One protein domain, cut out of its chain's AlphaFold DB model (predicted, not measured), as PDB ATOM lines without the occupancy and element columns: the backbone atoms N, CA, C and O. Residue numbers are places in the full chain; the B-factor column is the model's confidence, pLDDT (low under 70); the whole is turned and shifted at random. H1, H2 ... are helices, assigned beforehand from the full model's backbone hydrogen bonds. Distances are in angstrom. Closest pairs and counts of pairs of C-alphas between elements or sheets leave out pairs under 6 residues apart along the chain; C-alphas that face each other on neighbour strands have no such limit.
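This is residues 8 to 152 of the 197 residues of an uncharacterized protein of Dolichospermum sp. UHCC 0315A (UniProt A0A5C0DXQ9). A long helix, H1, crosses the pair H2 and H3 slantwise, and H4 packs along H3 on the side away from H1; beyond the crossing, the far end of H1 and its link stick out at residues 44 to 51. H1, H2 and H3 form an up-and-down bundle, each helix running against the one before it. The printed part has 145 residues with four named helices, in the order H1, H2, H3, H4, and no named strand: the class is all helix. It is loose, with a radius of gyration of the C-alphas of 19.4 A, and a rod spanning 70 by 34 by 24 A.

Find C-alpha 13 at (-13.259, -6.254, 18.884); from there H1, residues 13 to 46, runs 48.1 A to C-alpha 46 at (11.639, 3.371, 58.838). H2, residues 59 to 90, covers 46.5 A, and H3, residues 95 to 120, 37.9 A. H4, residues 125 to 145, runs 31.4 A and ends at C-alpha 145 at (-21.895, -23.081, 30.244).

Start at H1: its residues 24 to 35 alone touch H2, closest at the C-alphas of Leu 28 and Ile 69, 6.2 A apart, at a steep tilt of 40 degrees, opposite ways. Its residues 13 to 28 alone touch H3, the hub, closest at the C-alphas of Leu 17 and Cys 108, 5.3 A, at a steep tilt of 40 degrees, the same way. H2 and H3, a hairpin, touch closest at the C-alphas of Thr 66 and Arg 117, 5.4 A, at a shallow tilt of 15 degrees. H3 and H4, also a hairpin, touch closest at the C-alphas of Leu 103 and Phe 139, 6.7 A, at a shallow tilt of 18 degrees. H4 is apart from H1 and H2. Every O i to N i+4 pair is within hydrogen-bond range in H1, H2 and H3; in H4, 12 of 17 are.

The C-alphas farthest apart are those of Gly 50 and Ala 150, 69.8 A. The printed part has no cut. Look at residues 47 to 58 for the long link, H1 to H2; the other two links are tight. The pLDDT is under 70 at residues 40 to 57.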
ATOM      1  N   GLU A   8     -24.009  -5.742  18.772       93.31
ATOM      2  CA  GLU A   8     -23.128  -5.037  17.840       93.31
ATOM      3  C   GLU A   8     -21.856  -4.524  18.531       93.31
ATOM      4  O   GLU A   8     -20.745  -4.774  18.060       93.31
ATOM      5  N   ASN A   9     -21.996  -3.883  19.694       92.62
ATOM      6  CA  ASN A   9     -20.860  -3.333  20.430       92.62
ATOM      7  C   ASN A   9     -20.036  -4.424  21.122       92.62
ATOM      8  O   ASN A   9     -18.806  -4.389  21.086       92.62
ATOM      9  N   THR A  10     -20.688  -5.415  21.735       93.44
ATOM     10  CA  THR A  10     -20.021  -6.508  22.467       93.44
ATOM     11  C   THR A  10     -19.412  -7.567  21.552       93.44
ATOM     12  O   THR A  10     -18.684  -8.439  22.026       93.44
ATOM     13  N   GLN A  11     -19.669  -7.501  20.247       94.19
ATOM     14  CA  GLN A  11     -18.981  -8.304  19.232       94.19
ATOM     15  C   GLN A  11     -17.974  -7.474  18.416       94.19
ATOM     16  O   GLN A  11     -17.216  -8.023  17.614       94.19
ATOM     17  N   ASN A  12     -17.887  -6.159  18.656       95.69
ATOM     18  CA  ASN A  12     -16.878  -5.308  18.042       95.69
ATOM     19  C   ASN A  12     -15.564  -5.359  18.833       95.69
ATOM     20  O   ASN A  12     -15.384  -4.713  19.869       95.69
ATOM     21  N   LYS A  13     -14.596  -6.107  18.295       94.44
ATOM     22  CA  LYS A  13     -13.259  -6.254  18.884       94.44
ATOM     23  C   LYS A  13     -12.556  -4.915  19.132       94.44
ATOM     24  O   LYS A  13     -11.899  -4.779  20.158       94.44
ATOM     25  N   SER A  14     -12.638  -3.957  18.206       94.94
ATOM     26  CA  SER A  14     -11.928  -2.678  18.350       94.94
ATOM     27  C   SER A  14     -12.487  -1.883  19.524       94.94
ATOM     28  O   SER A  14     -11.730  -1.461  20.394       94.94
ATOM     29  N   THR A  15     -13.814  -1.763  19.581       94.62
ATOM     30  CA  THR A  15     -14.527  -1.027  20.630       94.62
ATOM     31  C   THR A  15     -14.306  -1.652  22.006       94.62
ATOM     32  O   THR A  15     -14.023  -0.943  22.969       94.62
ATOM     33  N   LEU A  16     -14.357  -2.984  22.111       95.50
ATOM     34  CA  LEU A  16     -14.066  -3.677  23.368       95.50
ATOM     35  C   LEU A  16     -12.610  -3.508  23.811       95.50
ATOM     36  O   LEU A  16     -12.352  -3.295  24.995       95.50
ATOM     37  N   LEU A  17     -11.649  -3.612  22.888       96.06
ATOM     38  CA  LEU A  17     -10.238  -3.412  23.221       96.06
ATOM     39  C   LEU A  17      -9.980  -1.993  23.718       96.06
ATOM     40  O   LEU A  17      -9.255  -1.831  24.693       96.06
ATOM     41  N   GLU A  18     -10.556  -0.985  23.067       95.56
ATOM     42  CA  GLU A  18     -10.454   0.411  23.492       95.56
ATOM     43  C   GLU A  18     -11.035   0.602  24.896       95.56
ATOM     44  O   GLU A  18     -10.317   1.028  25.801       95.56
ATOM     45  N   TYR A  19     -12.267   0.140  25.116       95.38
ATOM     46  CA  TYR A  19     -12.934   0.204  26.414       95.38
ATOM     47  C   TYR A  19     -12.114  -0.438  27.545       95.38
ATOM     48  O   TYR A  19     -11.860   0.184  28.581       95.38
ATOM     49  N   PHE A  20     -11.650  -1.678  27.353       96.19
ATOM     50  CA  PHE A  20     -10.855  -2.362  28.374       96.19
ATOM     51  C   PHE A  20      -9.478  -1.720  28.569       96.19
ATOM     52  O   PHE A  20      -8.978  -1.715  29.696       96.19
ATOM     53  N   ARG A  21      -8.854  -1.176  27.514       95.88
ATOM     54  CA  ARG A  21      -7.561  -0.478  27.615       95.88
ATOM     55  C   ARG A  21      -7.671   0.782  28.448       95.88
ATOM     56  O   ARG A  21      -6.816   0.995  29.300       95.88
ATOM     57  N   GLU A  22      -8.693   1.596  28.226       95.31
ATOM     58  CA  GLU A  22      -8.884   2.819  29.001       95.31
ATOM     59  C   GLU A  22      -9.083   2.514  30.485       95.31
ATOM     60  O   GLU A  22      -8.307   2.994  31.316       95.31
ATOM     61  N   LEU A  23     -10.029   1.626  30.809       94.31
ATOM     62  CA  LEU A  23     -10.272   1.197  32.189       94.31
ATOM     63  C   LEU A  23      -9.032   0.565  32.825       94.31
ATOM     64  O   LEU A  23      -8.721   0.794  33.994       94.31
ATOM     65  N   GLY A  24      -8.314  -0.250  32.057       94.94
ATOM     66  CA  GLY A  24      -7.116  -0.919  32.530       94.94
ATOM     67  C   GLY A  24      -5.954   0.034  32.794       94.94
ATOM     68  O   GLY A  24      -5.272  -0.116  33.806       94.94
ATOM     69  N   ASN A  25      -5.757   1.040  31.943       95.50
ATOM     70  CA  ASN A  25      -4.737   2.073  32.129       95.50
ATOM     71  C   ASN A  25      -5.057   2.993  33.313       95.50
ATOM     72  O   ASN A  25      -4.153   3.345  34.080       95.50
ATOM     73  N   GLU A  26      -6.332   3.348  33.494       95.44
ATOM     74  CA  GLU A  26      -6.809   4.088  34.665       95.44
ATOM     75  C   GLU A  26      -6.494   3.304  35.946       95.44
ATOM     76  O   GLU A  26      -5.758   3.787  36.812       95.44
ATOM     77  N   LYS A  27      -6.922   2.037  36.016       95.19
ATOM     78  CA  LYS A  27      -6.655   1.164  37.171       95.19
ATOM     79  C   LYS A  27      -5.170   0.933  37.412       95.19
ATOM     80  O   LYS A  27      -4.724   0.940  38.557       95.19
ATOM     81  N   LEU A  28      -4.378   0.745  36.359       94.62
ATOM     82  CA  LEU A  28      -2.933   0.584  36.492       94.62
ATOM     83  C   LEU A  28      -2.283   1.836  37.097       94.62
ATOM     84  O   LEU A  28      -1.371   1.722  37.922       94.62
ATOM     85  N   SER A  29      -2.756   3.020  36.712       93.44
ATOM     86  CA  SER A  29      -2.276   4.296  37.248       93.44
ATOM     87  C   SER A  29      -2.622   4.450  38.729       93.44
ATOM     88  O   SER A  29      -1.741   4.778  39.526       93.44
ATOM     89  N   GLU A  30      -3.859   4.132  39.119       93.94
ATOM     90  CA  GLU A  30      -4.293   4.114  40.523       93.94
ATOM     91  C   GLU A  30      -3.443   3.155  41.369       93.94
ATOM     92  O   GLU A  30      -2.862   3.562  42.377       93.94
ATOM     93  N   ILE A  31      -3.272   1.909  40.915       92.94
ATOM     94  CA  ILE A  31      -2.475   0.890  41.612       92.94
ATOM     95  C   ILE A  31      -1.027   1.362  41.794       92.94
ATOM     96  O   ILE A  31      -0.448   1.209  42.873       92.94
ATOM     97  N   ARG A  32      -0.418   1.965  40.763       90.44
ATOM     98  CA  ARG A  32       0.941   2.529  40.862       90.44
ATOM     99  C   ARG A  32       1.024   3.571  41.983       90.44
ATOM    100  O   ARG A  32       1.947   3.507  42.798       90.44
ATOM    101  N   ILE A  33       0.047   4.475  42.065       89.31
ATOM    102  CA  ILE A  33      -0.024   5.513  43.107       89.31
ATOM    103  C   ILE A  33      -0.215   4.891  44.496       89.31
ATOM    104  O   ILE A  33       0.475   5.279  45.445       89.31
ATOM    105  N   GLU A  34      -1.112   3.916  44.638       88.62
ATOM    106  CA  GLU A  34      -1.388   3.240  45.911       88.62
ATOM    107  C   GLU A  34      -0.160   2.498  46.442       88.62
ATOM    108  O   GLU A  34       0.222   2.657  47.609       88.62
ATOM    109  N   VAL A  35       0.507   1.730  45.580       85.94
ATOM    110  CA  VAL A  35       1.714   0.978  45.942       85.94
ATOM    111  C   VAL A  35       2.852   1.925  46.330       85.94
ATOM    112  O   VAL A  35       3.542   1.672  47.328       85.94
ATOM    113  N   ASP A  36       3.035   3.020  45.590       82.75
ATOM    114  CA  ASP A  36       4.034   4.044  45.905       82.75
ATOM    115  C   ASP A  36       3.720   4.727  47.252       82.75
ATOM    116  O   ASP A  36       4.610   4.882  48.098       82.75
ATOM    117  N   THR A  37       2.447   5.040  47.515       82.06
ATOM    118  CA  THR A  37       1.983   5.693  48.752       82.06
ATOM    119  C   THR A  37       2.117   4.789  49.978       82.06
ATOM    120  O   THR A  37       2.628   5.212  51.021       82.06
ATOM    121  N   GLU A  38       1.694   3.526  49.887       77.88
ATOM    122  CA  GLU A  38       1.876   2.544  50.960       77.88
ATOM    123  C   GLU A  38       3.349   2.383  51.333       77.88
ATOM    124  O   GLU A  38       3.698   2.226  52.510       77.88
ATOM    125  N   LYS A  39       4.221   2.380  50.323       70.75
ATOM    126  CA  LYS A  39       5.648   2.193  50.532       70.75
ATOM    127  C   LYS A  39       6.289   3.443  51.125       70.75
ATOM    128  O   LYS A  39       7.022   3.306  52.100       70.75
ATOM    129  N   TYR A  40       5.910   4.638  50.669       57.06
ATOM    130  CA  TYR A  40       6.290   5.901  51.308       57.06
ATOM    131  C   TYR A  40       5.887   5.941  52.794       57.06
ATOM    132  O   TYR A  40       6.688   6.315  53.651       57.06
ATOM    133  N   LYS A  41       4.683   5.468  53.144       60.81
ATOM    134  CA  LYS A  41       4.229   5.346  54.546       60.81
ATOM    135  C   LYS A  41       5.045   4.326  55.359       60.81
ATOM    136  O   LYS A  41       5.281   4.525  56.550       60.81
ATOM    137  N   LYS A  42       5.487   3.223  54.747       62.34
ATOM    138  CA  LYS A  42       6.370   2.230  55.397       62.34
ATOM    139  C   LYS A  42       7.788   2.769  55.582       62.34
ATOM    140  O   LYS A  42       8.404   2.519  56.618       62.34
ATOM    141  N   ASP A  43       8.275   3.538  54.617       55.72
ATOM    142  CA  ASP A  43       9.614   4.108  54.649       55.72
ATOM    143  C   ASP A  43       9.689   5.294  55.618       55.72
ATOM    144  O   ASP A  43      10.616   5.333  56.414       55.72
ATOM    145  N   THR A  44       8.690   6.183  55.688       52.53
ATOM    146  CA  THR A  44       8.596   7.250  56.721       52.53
ATOM    147  C   THR A  44       8.574   6.699  58.149       52.53
ATOM    148  O   THR A  44       9.201   7.277  59.036       52.53
ATOM    149  N   LYS A  45       7.975   5.521  58.374       53.81
ATOM    150  CA  LYS A  45       8.108   4.782  59.644       53.81
ATOM    151  C   LYS A  45       9.521   4.213  59.866       53.81
ATOM    152  O   LYS A  45       9.970   4.143  61.009       53.81
ATOM    153  N   LYS A  46      10.236   3.830  58.800       49.84
ATOM    154  CA  LYS A  46      11.639   3.371  58.838       49.84
ATOM    155  C   LYS A  46      12.672   4.496  58.905       49.84
ATOM    156  O   LYS A  46      13.755   4.228  59.403       49.84
ATOM    157  N   TYR A  47      12.369   5.730  58.494       43.12
ATOM    158  CA  TYR A  47      13.302   6.872  58.504       43.12
ATOM    159  C   TYR A  47      13.805   7.263  59.913       43.12
ATOM    160  O   TYR A  47      14.717   8.076  60.023       43.12
ATOM    161  N   LYS A  48      13.314   6.626  60.990       50.97
ATOM    162  CA  LYS A  48      13.967   6.631  62.316       50.97
ATOM    163  C   LYS A  48      15.207   5.715  62.431       50.97
ATOM    164  O   LYS A  48      15.886   5.759  63.450       50.97
ATOM    165  N   LYS A  49      15.534   4.893  61.430       42.94
ATOM    166  CA  LYS A  49      16.756   4.069  61.358       42.94
ATOM    167  C   LYS A  49      17.282   4.064  59.921       42.94
ATOM    168  O   LYS A  49      16.618   3.596  59.004       42.94
ATOM    169  N   GLY A  50      18.467   4.643  59.740       46.88
ATOM    170  CA  GLY A  50      19.012   5.042  58.446       46.88
ATOM    171  C   GLY A  50      19.168   3.952  57.376       46.88
ATOM    172  O   GLY A  50      19.302   2.762  57.647       46.88
ATOM    173  N   THR A  51      19.278   4.462  56.144       43.91
ATOM    174  CA  THR A  51      19.729   3.848  54.877       43.91
ATOM    175  C   THR A  51      18.714   3.048  54.036       43.91
ATOM    176  O   THR A  51      18.382   1.902  54.320       43.91
ATOM    177  N   LYS A  52      18.282   3.643  52.909       47.38
ATOM    178  CA  LYS A  52      18.636   3.297  51.502       47.38
ATOM    179  C   LYS A  52      17.614   3.929  50.536       47.38
ATOM    180  O   LYS A  52      16.411   3.782  50.710       47.38
ATOM    181  N   LYS A  53      18.111   4.631  49.509       47.53
ATOM    182  CA  LYS A  53      17.321   5.295  48.453       47.53
ATOM    183  C   LYS A  53      16.558   4.246  47.622       47.53
ATOM    184  O   LYS A  53      17.137   3.243  47.212       47.53
ATOM    185  N   TYR A  54      15.262   4.470  47.407       49.62
ATOM    186  CA  TYR A  54      14.326   3.547  46.751       49.62
ATOM    187  C   TYR A  54      14.539   3.454  45.228       49.62
ATOM    188  O   TYR A  54      14.857   4.443  44.570       49.62
ATOM    189  N   HIS A  55      14.319   2.260  44.668       52.72
ATOM    190  CA  HIS A  55      14.306   2.005  43.228       52.72
ATOM    191  C   HIS A  55      12.963   1.371  42.833       52.72
ATOM    192  O   HIS A  55      12.605   0.313  43.355       52.72
ATOM    193  N   LYS A  56      12.251   1.986  41.879       57.75
ATOM    194  CA  LYS A  56      10.985   1.503  41.279       57.75
ATOM    195  C   LYS A  56      11.105   0.133  40.588       57.75
ATOM    196  O   LYS A  56      10.115  -0.460  40.189       57.75
ATOM    197  N   ASN A  57      12.319  -0.401  40.467       64.00
ATOM    198  CA  ASN A  57      12.634  -1.562  39.639       64.00
ATOM    199  C   ASN A  57      12.805  -2.881  40.420       64.00
ATOM    200  O   ASN A  57      13.362  -3.840  39.891       64.00
ATOM    201  N   THR A  58      12.367  -2.963  41.684       82.00
ATOM    202  CA  THR A  58      12.513  -4.216  42.447       82.00
ATOM    203  C   THR A  58      11.500  -5.271  42.004       82.00
ATOM    204  O   THR A  58      10.332  -4.966  41.771       82.00
ATOM    205  N   LYS A  59      11.917  -6.545  41.984       86.19
ATOM    206  CA  LYS A  59      11.050  -7.701  41.676       86.19
ATOM    207  C   LYS A  59       9.717  -7.654  42.437       86.19
ATOM    208  O   LYS A  59       8.658  -7.718  41.832       86.19
ATOM    209  N   LYS A  60       9.775  -7.420  43.754       85.06
ATOM    210  CA  LYS A  60       8.598  -7.342  44.637       85.06
ATOM    211  C   LYS A  60       7.610  -6.226  44.266       85.06
ATOM    212  O   LYS A  60       6.422  -6.358  44.525       85.06
ATOM    213  N   TYR A  61       8.095  -5.116  43.706       86.69
ATOM    214  CA  TYR A  61       7.233  -4.019  43.257       86.69
ATOM    215  C   TYR A  61       6.445  -4.427  42.011       86.69
ATOM    216  O   TYR A  61       5.222  -4.329  41.999       86.69
ATOM    217  N   LYS A  62       7.147  -4.977  41.012       89.69
ATOM    218  CA  LYS A  62       6.538  -5.489  39.779       89.69
ATOM    219  C   LYS A  62       5.555  -6.622  40.063       89.69
ATOM    220  O   LYS A  62       4.469  -6.648  39.501       89.69
ATOM    221  N   GLU A  63       5.909  -7.526  40.973       90.81
ATOM    222  CA  GLU A  63       5.047  -8.629  41.405       90.81
ATOM    223  C   GLU A  63       3.740  -8.131  42.026       90.81
ATOM    224  O   GLU A  63       2.674  -8.585  41.624       90.81
ATOM    225  N   LYS A  64       3.809  -7.141  42.932       91.00
ATOM    226  CA  LYS A  64       2.611  -6.554  43.544       91.00
ATOM    227  C   LYS A  64       1.706  -5.919  42.484       91.00
ATOM    228  O   LYS A  64       0.560  -6.319  42.354       91.00
ATOM    229  N   ILE A  65       2.246  -5.016  41.661       92.56
ATOM    230  CA  ILE A  65       1.451  -4.324  40.633       92.56
ATOM    231  C   ILE A  65       0.860  -5.310  39.621       92.56
ATOM    232  O   ILE A  65      -0.313  -5.205  39.284       92.56
ATOM    233  N   THR A  66       1.643  -6.285  39.142       92.31
ATOM    234  CA  THR A  66       1.145  -7.276  38.170       92.31
ATOM    235  C   THR A  66       0.112  -8.240  38.755       92.31
ATOM    236  O   THR A  66      -0.671  -8.799  37.985       92.31
ATOM    237  N   GLY A  67       0.114  -8.464  40.073       93.12
ATOM    238  CA  GLY A  67      -0.926  -9.212  40.782       93.12
ATOM    239  C   GLY A  67      -2.198  -8.388  40.988       93.12
ATOM    240  O   GLY A  67      -3.295  -8.862  40.682       93.12
ATOM    241  N   ASP A  68      -2.044  -7.137  41.419       94.38
ATOM    242  CA  ASP A  68      -3.154  -6.214  41.668       94.38
ATOM    243  C   ASP A  68      -3.896  -5.888  40.358       94.38
ATOM    244  O   ASP A  68      -5.122  -5.990  40.309       94.38
ATOM    245  N   ILE A  69      -3.179  -5.626  39.253       94.88
ATOM    246  CA  ILE A  69      -3.809  -5.359  37.944       94.88
ATOM    247  C   ILE A  69      -4.535  -6.590  37.391       94.88
ATOM    248  O   ILE A  69      -5.625  -6.470  36.842       94.88
ATOM    249  N   ASN A  70      -3.976  -7.791  37.573       93.56
ATOM    250  CA  ASN A  70      -4.632  -9.031  37.160       93.56
ATOM    251  C   ASN A  70      -5.950  -9.231  37.916       93.56
ATOM    252  O   ASN A  70      -6.953  -9.631  37.330       93.56
ATOM    253  N   THR A  71      -5.946  -8.942  39.217       94.81
ATOM    254  CA  THR A  71      -7.149  -9.009  40.052       94.81
ATOM    255  C   THR A  71      -8.175  -7.977  39.587       94.81
ATOM    256  O   THR A  71      -9.312  -8.346  39.306       94.81
ATOM    257  N   ALA A  72      -7.760  -6.722  39.395       95.50
ATOM    258  CA  ALA A  72      -8.636  -5.645  38.943       95.50
ATOM    259  C   ALA A  72      -9.297  -5.948  37.588       95.50
ATOM    260  O   ALA A  72     -10.518  -5.851  37.470       95.50
ATOM    261  N   ILE A  73      -8.525  -6.375  36.582       94.56
ATOM    262  CA  ILE A  73      -9.075  -6.690  35.256       94.56
ATOM    263  C   ILE A  73     -10.011  -7.899  35.312       94.56
ATOM    264  O   ILE A  73     -11.067  -7.866  34.687       94.56
ATOM    265  N   ASN A  74      -9.690  -8.945  36.082       93.19
ATOM    266  CA  ASN A  74     -10.600 -10.086  36.231       93.19
ATOM    267  C   ASN A  74     -11.911  -9.696  36.925       93.19
ATOM    268  O   ASN A  74     -12.970 -10.194  36.547       93.19
ATOM    269  N   THR A  75     -11.859  -8.785  37.895       95.31
ATOM    270  CA  THR A  75     -13.051  -8.226  38.537       95.31
ATOM    271  C   THR A  75     -13.892  -7.415  37.550       95.31
ATOM    272  O   THR A  75     -15.094  -7.654  37.456       95.31
ATOM    273  N   ILE A  76     -13.278  -6.523  36.765       94.81
ATOM    274  CA  ILE A  76     -13.973  -5.740  35.727       94.81
ATOM    275  C   ILE A  76     -14.594  -6.666  34.678       94.81
ATOM    276  O   ILE A  76     -15.773  -6.529  34.366       94.81
ATOM    277  N   LYS A  77     -13.826  -7.647  34.182       94.88
ATOM    278  CA  LYS A  77     -14.301  -8.677  33.248       94.88
ATOM    279  C   LYS A  77     -15.540  -9.372  33.804       94.88
ATOM    280  O   LYS A  77     -16.534  -9.474  33.099       94.88
ATOM    281  N   LYS A  78     -15.493  -9.834  35.057       94.81
ATOM    282  CA  LYS A  78     -16.614 -10.538  35.689       94.81
ATOM    283  C   LYS A  78     -17.870  -9.669  35.741       94.81
ATOM    284  O   LYS A  78     -18.910 -10.124  35.285       94.81
ATOM    285  N   TYR A  79     -17.760  -8.435  36.234       95.38
ATOM    286  CA  TYR A  79     -18.905  -7.524  36.283       95.38
ATOM    287  C   TYR A  79     -19.494  -7.276  34.895       95.38
ATOM    288  O   TYR A  79     -20.700  -7.386  34.721       95.38
ATOM    289  N   PHE A  80     -18.646  -7.042  33.895       95.56
ATOM    290  CA  PHE A  80     -19.102  -6.804  32.529       95.56
ATOM    291  C   PHE A  80     -19.781  -8.038  31.909       95.56
ATOM    292  O   PHE A  80     -20.776  -7.911  31.200       95.56
ATOM    293  N   LEU A  81     -19.289  -9.251  32.192       95.00
ATOM    294  CA  LEU A  81     -19.953 -10.493  31.775       95.00
ATOM    295  C   LEU A  81     -21.317 -10.659  32.458       95.00
ATOM    296  O   LEU A  81     -22.279 -11.041  31.791       95.00
ATOM    297  N   ASP A  82     -21.414 -10.357  33.754       95.50
ATOM    298  CA  ASP A  82     -22.677 -10.403  34.498       95.50
ATOM    299  C   ASP A  82     -23.687  -9.388  33.926       95.50
ATOM    300  O   ASP A  82     -24.859  -9.720  33.733       95.50
ATOM    301  N   GLU A  83     -23.238  -8.181  33.572       95.31
ATOM    302  CA  GLU A  83     -24.065  -7.178  32.891       95.31
ATOM    303  C   GLU A  83     -24.540  -7.663  31.513       95.31
ATOM    304  O   GLU A  83     -25.736  -7.596  31.239       95.31
ATOM    305  N   ILE A  84     -23.658  -8.244  30.685       95.12
ATOM    306  CA  ILE A  84     -24.048  -8.854  29.398       95.12
ATOM    307  C   ILE A  84     -25.123  -9.917  29.603       95.12
ATOM    308  O   ILE A  84     -26.091  -9.963  28.847       95.12
ATOM    309  N   ILE A  85     -24.970 -10.791  30.600       94.50
ATOM    310  CA  ILE A  85     -25.944 -11.856  30.868       94.50
ATOM    311  C   ILE A  85     -27.299 -11.258  31.242       94.50
ATOM    312  O   ILE A  85     -28.317 -11.714  30.721       94.50
ATOM    313  N   ASN A  86     -27.311 -10.245  32.109       94.94
ATOM    314  CA  ASN A  86     -28.536  -9.579  32.539       94.94
ATOM    315  C   ASN A  86     -29.229  -8.865  31.372       94.94
ATOM    316  O   ASN A  86     -30.421  -9.083  31.157       94.94
ATOM    317  N   THR A  87     -28.490  -8.089  30.576       94.62
ATOM    318  CA  THR A  87     -29.024  -7.406  29.389       94.62
ATOM    319  C   THR A  87     -29.517  -8.404  28.345       94.62
ATOM    320  O   THR A  87     -30.617  -8.256  27.827       94.62
ATOM    321  N   ALA A  88     -28.777  -9.487  28.096       93.81
ATOM    322  CA  ALA A  88     -29.195 -10.527  27.159       93.81
ATOM    323  C   ALA A  88     -30.506 -11.214  27.579       93.81
ATOM    324  O   ALA A  88     -31.283 -11.619  26.716       93.81
ATOM    325  N   ILE A  89     -30.757 -11.356  28.886       93.06
ATOM    326  CA  ILE A  89     -32.030 -11.874  29.411       93.06
ATOM    327  C   ILE A  89     -33.144 -10.833  29.251       93.06
ATOM    328  O   ILE A  89     -34.235 -11.190  28.814       93.06
ATOM    329  N   GLN A  90     -32.876  -9.569  29.588       94.94
ATOM    330  CA  GLN A  90     -33.852  -8.476  29.499       94.94
ATOM    331  C   GLN A  90     -34.309  -8.215  28.059       94.94
ATOM    332  O   GLN A  90     -35.508  -8.106  27.810       94.94
ATOM    333  N   ASP A  91     -33.370  -8.195  27.117       94.06
ATOM    334  CA  ASP A  91     -33.615  -7.903  25.701       94.06
ATOM    335  C   ASP A  91     -33.834  -9.173  24.861       94.06
ATOM    336  O   ASP A  91     -33.928  -9.108  23.635       94.06
ATOM    337  N   ASN A  92     -33.900 -10.342  25.508       92.94
ATOM    338  CA  ASN A  92     -34.146 -11.645  24.889       92.94
ATOM    339  C   ASN A  92     -33.226 -11.941  23.684       92.94
ATOM    340  O   ASN A  92     -33.683 -12.288  22.589       92.94
ATOM    341  N   TRP A  93     -31.914 -11.790  23.883       93.81
ATOM    342  CA  TRP A  93     -30.918 -12.070  22.848       93.81
ATOM    343  C   TRP A  93     -30.953 -13.543  22.437       93.81
ATOM    344  O   TRP A  93     -31.207 -14.436  23.250       93.81
ATOM    345  N   ASN A  94     -30.627 -13.813  21.174       92.56
ATOM    346  CA  ASN A  94     -30.440 -15.189  20.734       92.56
ATOM    347  C   ASN A  94     -29.173 -15.802  21.366       92.56
ATOM    348  O   ASN A  94     -28.221 -15.101  21.725       92.56
ATOM    349  N   ASP A  95     -29.154 -17.134  21.479       89.81
ATOM    350  CA  ASP A  95     -28.064 -17.851  22.151       89.81
ATOM    351  C   ASP A  95     -26.697 -17.587  21.499       89.81
ATOM    352  O   ASP A  95     -25.678 -17.519  22.188       89.81
ATOM    353  N   LYS A  96     -26.676 -17.409  20.171       91.25
ATOM    354  CA  LYS A  96     -25.455 -17.141  19.407       91.25
ATOM    355  C   LYS A  96     -24.867 -15.781  19.777       91.25
ATOM    356  O   LYS A  96     -23.689 -15.714  20.098       91.25
ATOM    357  N   ASP A  97     -25.675 -14.728  19.785       93.56
ATOM    358  CA  ASP A  97     -25.243 -13.369  20.104       93.56
ATOM    359  C   ASP A  97     -24.802 -13.247  21.555       93.56
ATOM    360  O   ASP A  97     -23.787 -12.603  21.841       93.56
ATOM    361  N   LYS A  98     -25.508 -13.920  22.469       93.75
ATOM    362  CA  LYS A  98     -25.095 -14.019  23.868       93.75
ATOM    363  C   LYS A  98     -23.725 -14.686  23.981       93.75
ATOM    364  O   LYS A  98     -22.807 -14.092  24.542       93.75
ATOM    365  N   LEU A  99     -23.560 -15.889  23.426       93.75
ATOM    366  CA  LEU A  99     -22.298 -16.627  23.507       93.75
ATOM    367  C   LEU A  99     -21.147 -15.869  22.832       93.75
ATOM    368  O   LEU A  99     -20.076 -15.733  23.423       93.75
ATOM    369  N   SER A 100     -21.368 -15.334  21.631       94.31
ATOM    370  CA  SER A 100     -20.383 -14.522  20.916       94.31
ATOM    371  C   SER A 100     -19.951 -13.323  21.756       94.31
ATOM    372  O   SER A 100     -18.753 -13.126  21.947       94.31
ATOM    373  N   SER A 101     -20.888 -12.580  22.342       95.75
ATOM    374  CA  SER A 101     -20.576 -11.421  23.189       95.75
ATOM    375  C   SER A 101     -19.737 -11.787  24.417       95.75
ATOM    376  O   SER A 101     -18.781 -11.081  24.745       95.75
ATOM    377  N   LEU A 102     -20.031 -12.921  25.065       95.56
ATOM    378  CA  LEU A 102     -19.239 -13.428  26.193       95.56
ATOM    379  C   LEU A 102     -17.815 -13.820  25.763       95.56
ATOM    380  O   LEU A 102     -16.846 -13.498  26.460       95.56
ATOM    381  N   LEU A 103     -17.667 -14.472  24.606       94.88
ATOM    382  CA  LEU A 103     -16.368 -14.877  24.058       94.88
ATOM    383  C   LEU A 103     -15.514 -13.672  23.637       94.88
ATOM    384  O   LEU A 103     -14.341 -13.601  24.007       94.88
ATOM    385  N   PHE A 104     -16.087 -12.708  22.911       95.81
ATOM    386  CA  PHE A 104     -15.391 -11.485  22.489       95.81
ATOM    387  C   PHE A 104     -14.943 -10.648  23.684       95.81
ATOM    388  O   PHE A 104     -13.795 -10.197  23.728       95.81
ATOM    389  N   THR A 105     -15.813 -10.497  24.680       95.62
ATOM    390  CA  THR A 105     -15.493  -9.807  25.931       95.62
ATOM    391  C   THR A 105     -14.330 -10.482  26.646       95.62
ATOM    392  O   THR A 105     -13.349  -9.825  26.996       95.62
ATOM    393  N   THR A 106     -14.409 -11.802  26.822       94.94
ATOM    394  CA  THR A 106     -13.365 -12.584  27.495       94.94
ATOM    395  C   THR A 106     -12.037 -12.467  26.755       94.94
ATOM    396  O   THR A 106     -11.002 -12.241  27.381       94.94
ATOM    397  N   TYR A 107     -12.061 -12.525  25.422       94.62
ATOM    398  CA  TYR A 107     -10.883 -12.311  24.590       94.62
ATOM    399  C   TYR A 107     -10.256 -10.941  24.791       94.62
ATOM    400  O   TYR A 107      -9.069 -10.854  25.109       94.62
ATOM    401  N   CYS A 108     -11.038  -9.877  24.623       95.62
ATOM    402  CA  CYS A 108     -10.511  -8.520  24.676       95.62
ATOM    403  C   CYS A 108      -9.980  -8.195  26.076       95.62
ATOM    404  O   CYS A 108      -8.859  -7.701  26.195       95.62
ATOM    405  N   ALA A 109     -10.715  -8.559  27.130       95.25
ATOM    406  CA  ALA A 109     -10.267  -8.381  28.509       95.25
ATOM    407  C   ALA A 109      -8.957  -9.137  28.792       95.25
ATOM    408  O   ALA A 109      -8.042  -8.590  29.409       95.25
ATOM    409  N   ASN A 110      -8.833 -10.374  28.302       93.75
ATOM    410  CA  ASN A 110      -7.630 -11.182  28.489       93.75
ATOM    411  C   ASN A 110      -6.420 -10.618  27.722       93.75
ATOM    412  O   ASN A 110      -5.318 -10.588  28.270       93.75
ATOM    413  N   VAL A 111      -6.607 -10.130  26.491       94.31
ATOM    414  CA  VAL A 111      -5.540  -9.467  25.717       94.31
ATOM    415  C   VAL A 111      -5.052  -8.208  26.432       94.31
ATOM    416  O   VAL A 111      -3.852  -8.048  26.639       94.31
ATOM    417  N   VAL A 112      -5.966  -7.353  26.892       95.62
ATOM    418  CA  VAL A 112      -5.597  -6.126  27.613       95.62
ATOM    419  C   VAL A 112      -4.877  -6.436  28.924       95.62
ATOM    420  O   VAL A 112      -3.876  -5.803  29.255       95.62
ATOM    421  N   MET A 113      -5.330  -7.449  29.661       94.31
ATOM    422  CA  MET A 113      -4.646  -7.914  30.866       94.31
ATOM    423  C   MET A 113      -3.203  -8.359  30.579       94.31
ATOM    424  O   MET A 113      -2.299  -8.064  31.367       94.31
ATOM    425  N   LEU A 114      -2.968  -9.061  29.465       94.44
ATOM    426  CA  LEU A 114      -1.622  -9.443  29.042       94.44
ATOM    427  C   LEU A 114      -0.766  -8.213  28.737       94.44
ATOM    428  O   LEU A 114       0.340  -8.129  29.278       94.44
ATOM    429  N   ASP A 115      -1.289  -7.271  27.951       95.00
ATOM    430  CA  ASP A 115      -0.598  -6.037  27.557       95.00
ATOM    431  C   ASP A 115      -0.164  -5.224  28.791       95.00
ATOM    432  O   ASP A 115       1.022  -4.933  28.970       95.00
ATOM    433  N   LEU A 116      -1.095  -4.947  29.711       95.62
ATOM    434  CA  LEU A 116      -0.833  -4.150  30.920       95.62
ATOM    435  C   LEU A 116       0.194  -4.811  31.843       95.62
ATOM    436  O   LEU A 116       1.054  -4.153  32.435       95.62
ATOM    437  N   ARG A 117       0.125  -6.137  31.989       93.75
ATOM    438  CA  ARG A 117       1.112  -6.868  32.788       93.75
ATOM    439  C   ARG A 117       2.483  -6.850  32.128       93.75
ATOM    440  O   ARG A 117       3.464  -6.686  32.850       93.75
ATOM    441  N   HIS A 118       2.546  -6.996  30.805       94.06
ATOM    442  CA  HIS A 118       3.799  -6.944  30.054       94.06
ATOM    443  C   HIS A 118       4.471  -5.570  30.172       94.06
ATOM    444  O   HIS A 118       5.688  -5.504  30.335       94.06
ATOM    445  N   GLU A 119       3.690  -4.485  30.177       93.38
ATOM    446  CA  GLU A 119       4.194  -3.124  30.403       93.38
ATOM    447  C   GLU A 119       4.920  -2.995  31.755       93.38
ATOM    448  O   GLU A 119       5.986  -2.387  31.857       93.38
ATOM    449  N   VAL A 120       4.364  -3.585  32.816       91.69
ATOM    450  CA  VAL A 120       4.944  -3.523  34.170       91.69
ATOM    451  C   VAL A 120       6.105  -4.504  34.336       91.69
ATOM    452  O   VAL A 120       7.137  -4.186  34.944       91.69
ATOM    453  N   TRP A 121       5.920  -5.726  33.845       91.69
ATOM    454  CA  TRP A 121       6.891  -6.801  33.914       91.69
ATOM    455  C   TRP A 121       6.879  -7.593  32.604       91.69
ATOM    456  O   TRP A 121       6.024  -8.466  32.423       91.69
ATOM    457  N   PRO A 122       7.857  -7.329  31.720       93.25
ATOM    458  CA  PRO A 122       7.963  -8.022  30.449       93.25
ATOM    459  C   PRO A 122       8.015  -9.535  30.635       93.25
ATOM    460  O   PRO A 122       8.701 -10.054  31.521       93.25
ATOM    461  N   TYR A 123       7.258 -10.232  29.798       92.94
ATOM    462  CA  TYR A 123       7.212 -11.684  29.801       92.94
ATOM    463  C   TYR A 123       8.432 -12.261  29.100       92.94
ATOM    464  O   TYR A 123       8.730 -11.905  27.965       92.94
ATOM    465  N   GLU A 124       9.039 -13.253  29.740       93.44
ATOM    466  CA  GLU A 124       9.841 -14.253  29.044       93.44
ATOM    467  C   GLU A 124       8.926 -15.237  28.308       93.44
ATOM    468  O   GLU A 124       7.794 -15.485  28.742       93.44
ATOM    469  N   TYR A 125       9.432 -15.870  27.247       91.31
ATOM    470  CA  TYR A 125       8.664 -16.793  26.401       91.31
ATOM    471  C   TYR A 125       7.873 -17.846  27.202       91.31
ATOM    472  O   TYR A 125       6.675 -18.022  26.995       91.31
ATOM    473  N   MET A 126       8.514 -18.492  28.183       91.75
ATOM    474  CA  MET A 126       7.876 -19.526  29.014       91.75
ATOM    475  C   MET A 126       6.812 -18.972  29.970       91.75
ATOM    476  O   MET A 126       5.860 -19.663  30.327       91.75
ATOM    477  N   ALA A 127       6.981 -17.732  30.431       89.50
ATOM    478  CA  ALA A 127       5.988 -17.079  31.277       89.50
ATOM    479  C   ALA A 127       4.765 -16.660  30.450       89.50
ATOM    480  O   ALA A 127       3.636 -16.800  30.919       89.50
ATOM    481  N   PHE A 128       4.997 -16.196  29.219       91.56
ATOM    482  CA  PHE A 128       3.940 -15.872  28.272       91.56
ATOM    483  C   PHE A 128       3.141 -17.118  27.872       91.56
ATOM    484  O   PHE A 128       1.919 -17.120  28.009       91.56
ATOM    485  N   SER A 129       3.812 -18.203  27.470       91.50
ATOM    486  CA  SER A 129       3.145 -19.441  27.043       91.50
ATOM    487  C   SER A 129       2.285 -20.060  28.148       91.50
ATOM    488  O   SER A 129       1.137 -20.423  27.892       91.50
ATOM    489  N   ARG A 130       2.785 -20.103  29.395       89.94
ATOM    490  CA  ARG A 130       1.996 -20.556  30.553       89.94
ATOM    491  C   ARG A 130       0.727 -19.725  30.718       89.94
ATOM    492  O   ARG A 130      -0.347 -20.288  30.900       89.94
ATOM    493  N   ARG A 131       0.844 -18.398  30.624       88.88
ATOM    494  CA  ARG A 131      -0.302 -17.506  30.806       88.88
ATOM    495  C   ARG A 131      -1.340 -17.691  29.701       88.88
ATOM    496  O   ARG A 131      -2.520 -17.723  30.009       88.88
ATOM    497  N   ILE A 132      -0.928 -17.865  28.446       87.81
ATOM    498  CA  ILE A 132      -1.862 -18.187  27.356       87.81
ATOM    499  C   ILE A 132      -2.624 -19.490  27.643       87.81
ATOM    500  O   ILE A 132      -3.835 -19.533  27.439       87.81
ATOM    501  N   GLY A 133      -1.946 -20.514  28.172       86.75
ATOM    502  CA  GLY A 133      -2.587 -21.770  28.577       86.75
ATOM    503  C   GLY A 133      -3.655 -21.589  29.661       86.75
ATOM    504  O   GLY A 133      -4.737 -22.151  29.539       86.75
ATOM    505  N   GLU A 134      -3.391 -20.763  30.677       83.25
ATOM    506  CA  GLU A 134      -4.376 -20.434  31.725       83.25
ATOM    507  C   GLU A 134      -5.607 -19.714  31.151       83.25
ATOM    508  O   GLU A 134      -6.735 -19.975  31.557       83.25
ATOM    509  N   LEU A 135      -5.407 -18.826  30.174       85.75
ATOM    510  CA  LEU A 135      -6.501 -18.067  29.559       85.75
ATOM    511  C   LEU A 135      -7.379 -18.929  28.647       85.75
ATOM    512  O   LEU A 135      -8.537 -18.581  28.425       85.75
ATOM    513  N   TRP A 136      -6.848 -20.040  28.128       84.62
ATOM    514  CA  TRP A 136      -7.586 -20.972  27.275       84.62
ATOM    515  C   TRP A 136      -8.747 -21.656  28.008       84.62
ATOM    516  O   TRP A 136      -9.760 -21.974  27.386       84.62
ATOM    517  N   GLU A 137      -8.639 -21.847  29.327       87.00
ATOM    518  CA  GLU A 137      -9.680 -22.499  30.128       87.00
ATOM    519  C   GLU A 137     -11.024 -21.762  30.035       87.00
ATOM    520  O   GLU A 137     -12.044 -22.380  29.721       87.00
ATOM    521  N   ASP A 138     -11.021 -20.437  30.226       85.31
ATOM    522  CA  ASP A 138     -12.230 -19.608  30.144       85.31
ATOM    523  C   ASP A 138     -12.902 -19.746  28.765       85.31
ATOM    524  O   ASP A 138     -14.124 -19.880  28.668       85.31
ATOM    525  N   PHE A 139     -12.108 -19.780  27.689       86.25
ATOM    526  CA  PHE A 139     -12.617 -19.923  26.321       86.25
ATOM    527  C   PHE A 139     -13.273 -21.262  26.051       86.25
ATOM    528  O   PHE A 139     -14.284 -21.313  25.355       86.25
ATOM    529  N   VAL A 140     -12.691 -22.341  26.568       87.19
ATOM    530  CA  VAL A 140     -13.249 -23.679  26.381       87.19
ATOM    531  C   VAL A 140     -14.491 -23.848  27.238       87.19
ATOM    532  O   VAL A 140     -15.454 -24.456  26.788       87.19
ATOM    533  N   ARG A 141     -14.508 -23.291  28.450       89.06
ATOM    534  CA  ARG A 141     -15.607 -23.470  29.400       89.06
ATOM    535  C   ARG A 141     -16.875 -22.707  29.006       89.06
ATOM    536  O   ARG A 141     -17.973 -23.233  29.189       89.06
ATOM    537  N   LEU A 142     -16.750 -21.490  28.471       89.75
ATOM    538  CA  LEU A 142     -17.896 -20.625  28.156       89.75
ATOM    539  C   LEU A 142     -18.926 -21.263  27.198       89.75
ATOM    540  O   LEU A 142     -20.111 -21.225  27.536       89.75
ATOM    541  N   PRO A 143     -18.539 -21.898  26.073       88.56
ATOM    542  CA  PRO A 143     -19.474 -22.582  25.182       88.56
ATOM    543  C   PRO A 143     -20.255 -23.727  25.827       88.56
ATOM    544  O   PRO A 143     -21.370 -23.991  25.398       88.56
ATOM    545  N   PHE A 144     -19.716 -24.397  26.851       87.06
ATOM    546  CA  PHE A 144     -20.455 -25.444  27.570       87.06
ATOM    547  C   PHE A 144     -21.408 -24.864  28.617       87.06
ATOM    548  O   PHE A 144     -22.489 -25.406  28.826       87.06
ATOM    549  N   LEU A 145     -21.031 -23.759  29.270       85.56
ATOM    550  CA  LEU A 145     -21.895 -23.081  30.244       85.56
ATOM    551  C   LEU A 145     -23.065 -22.343  29.582       85.56
ATOM    552  O   LEU A 145     -24.151 -22.278  30.150       85.56
ATOM    553  N   TYR A 146     -22.837 -21.788  28.392       86.00
ATOM    554  CA  TYR A 146     -23.812 -21.010  27.625       86.00
ATOM    555  C   TYR A 146     -24.037 -21.633  26.248       86.00
ATOM    556  O   TYR A 146     -23.992 -20.951  25.223       86.00
ATOM    557  N   ALA A 147     -24.230 -22.949  26.235       83.56
ATOM    558  CA  ALA A 147     -24.419 -23.700  25.009       83.56
ATOM    559  C   ALA A 147     -25.668 -23.227  24.253       83.56
ATOM    560  O   ALA A 147     -26.726 -23.060  24.872       83.56
ATOM    561  N   PRO A 148     -25.587 -23.051  22.922       83.00
ATOM    562  CA  PRO A 148     -26.773 -22.824  22.116       83.00
ATOM    563  C   PRO A 148     -27.750 -23.982  22.286       83.00
ATOM    564  O   PRO A 148     -27.336 -25.143  22.252       83.00
ATOM    565  N   LYS A 149     -29.050 -23.693  22.394       79.06
ATOM    566  CA  LYS A 149     -30.082 -24.738  22.538       79.06
ATOM    567  C   LYS A 149     -30.048 -25.768  21.403       79.06
ATOM    568  O   LYS A 149     -30.359 -26.929  21.624       79.06
ATOM    569  N   ALA A 150     -29.606 -25.354  20.214       76.06
ATOM    570  CA  ALA A 150     -29.427 -26.219  19.050       76.06
ATOM    571  C   ALA A 150     -28.349 -27.308  19.218       76.06
ATOM    572  O   ALA A 150     -28.302 -28.232  18.417       76.06
ATOM    573  N   ALA A 151     -27.465 -27.201  20.215       76.44
ATOM    574  CA  ALA A 151     -26.378 -28.155  20.425       76.44
ATOM    575  C   ALA A 151     -26.807 -29.431  21.180       76.44
ATOM    576  O   ALA A 151     -25.975 -30.318  21.343       76.44
ATOM    577  N   GLU A 152     -28.059 -29.510  21.662       78.31
ATOM    578  CA  GLU A 152     -28.639 -30.684  22.347       78.31
ATOM    579  C   GLU A 152     -27.731 -31.296  23.436       78.31
ATOM    580  O   GLU A 152     -27.671 -32.509  23.638       78.31
TER     581      GLU A 152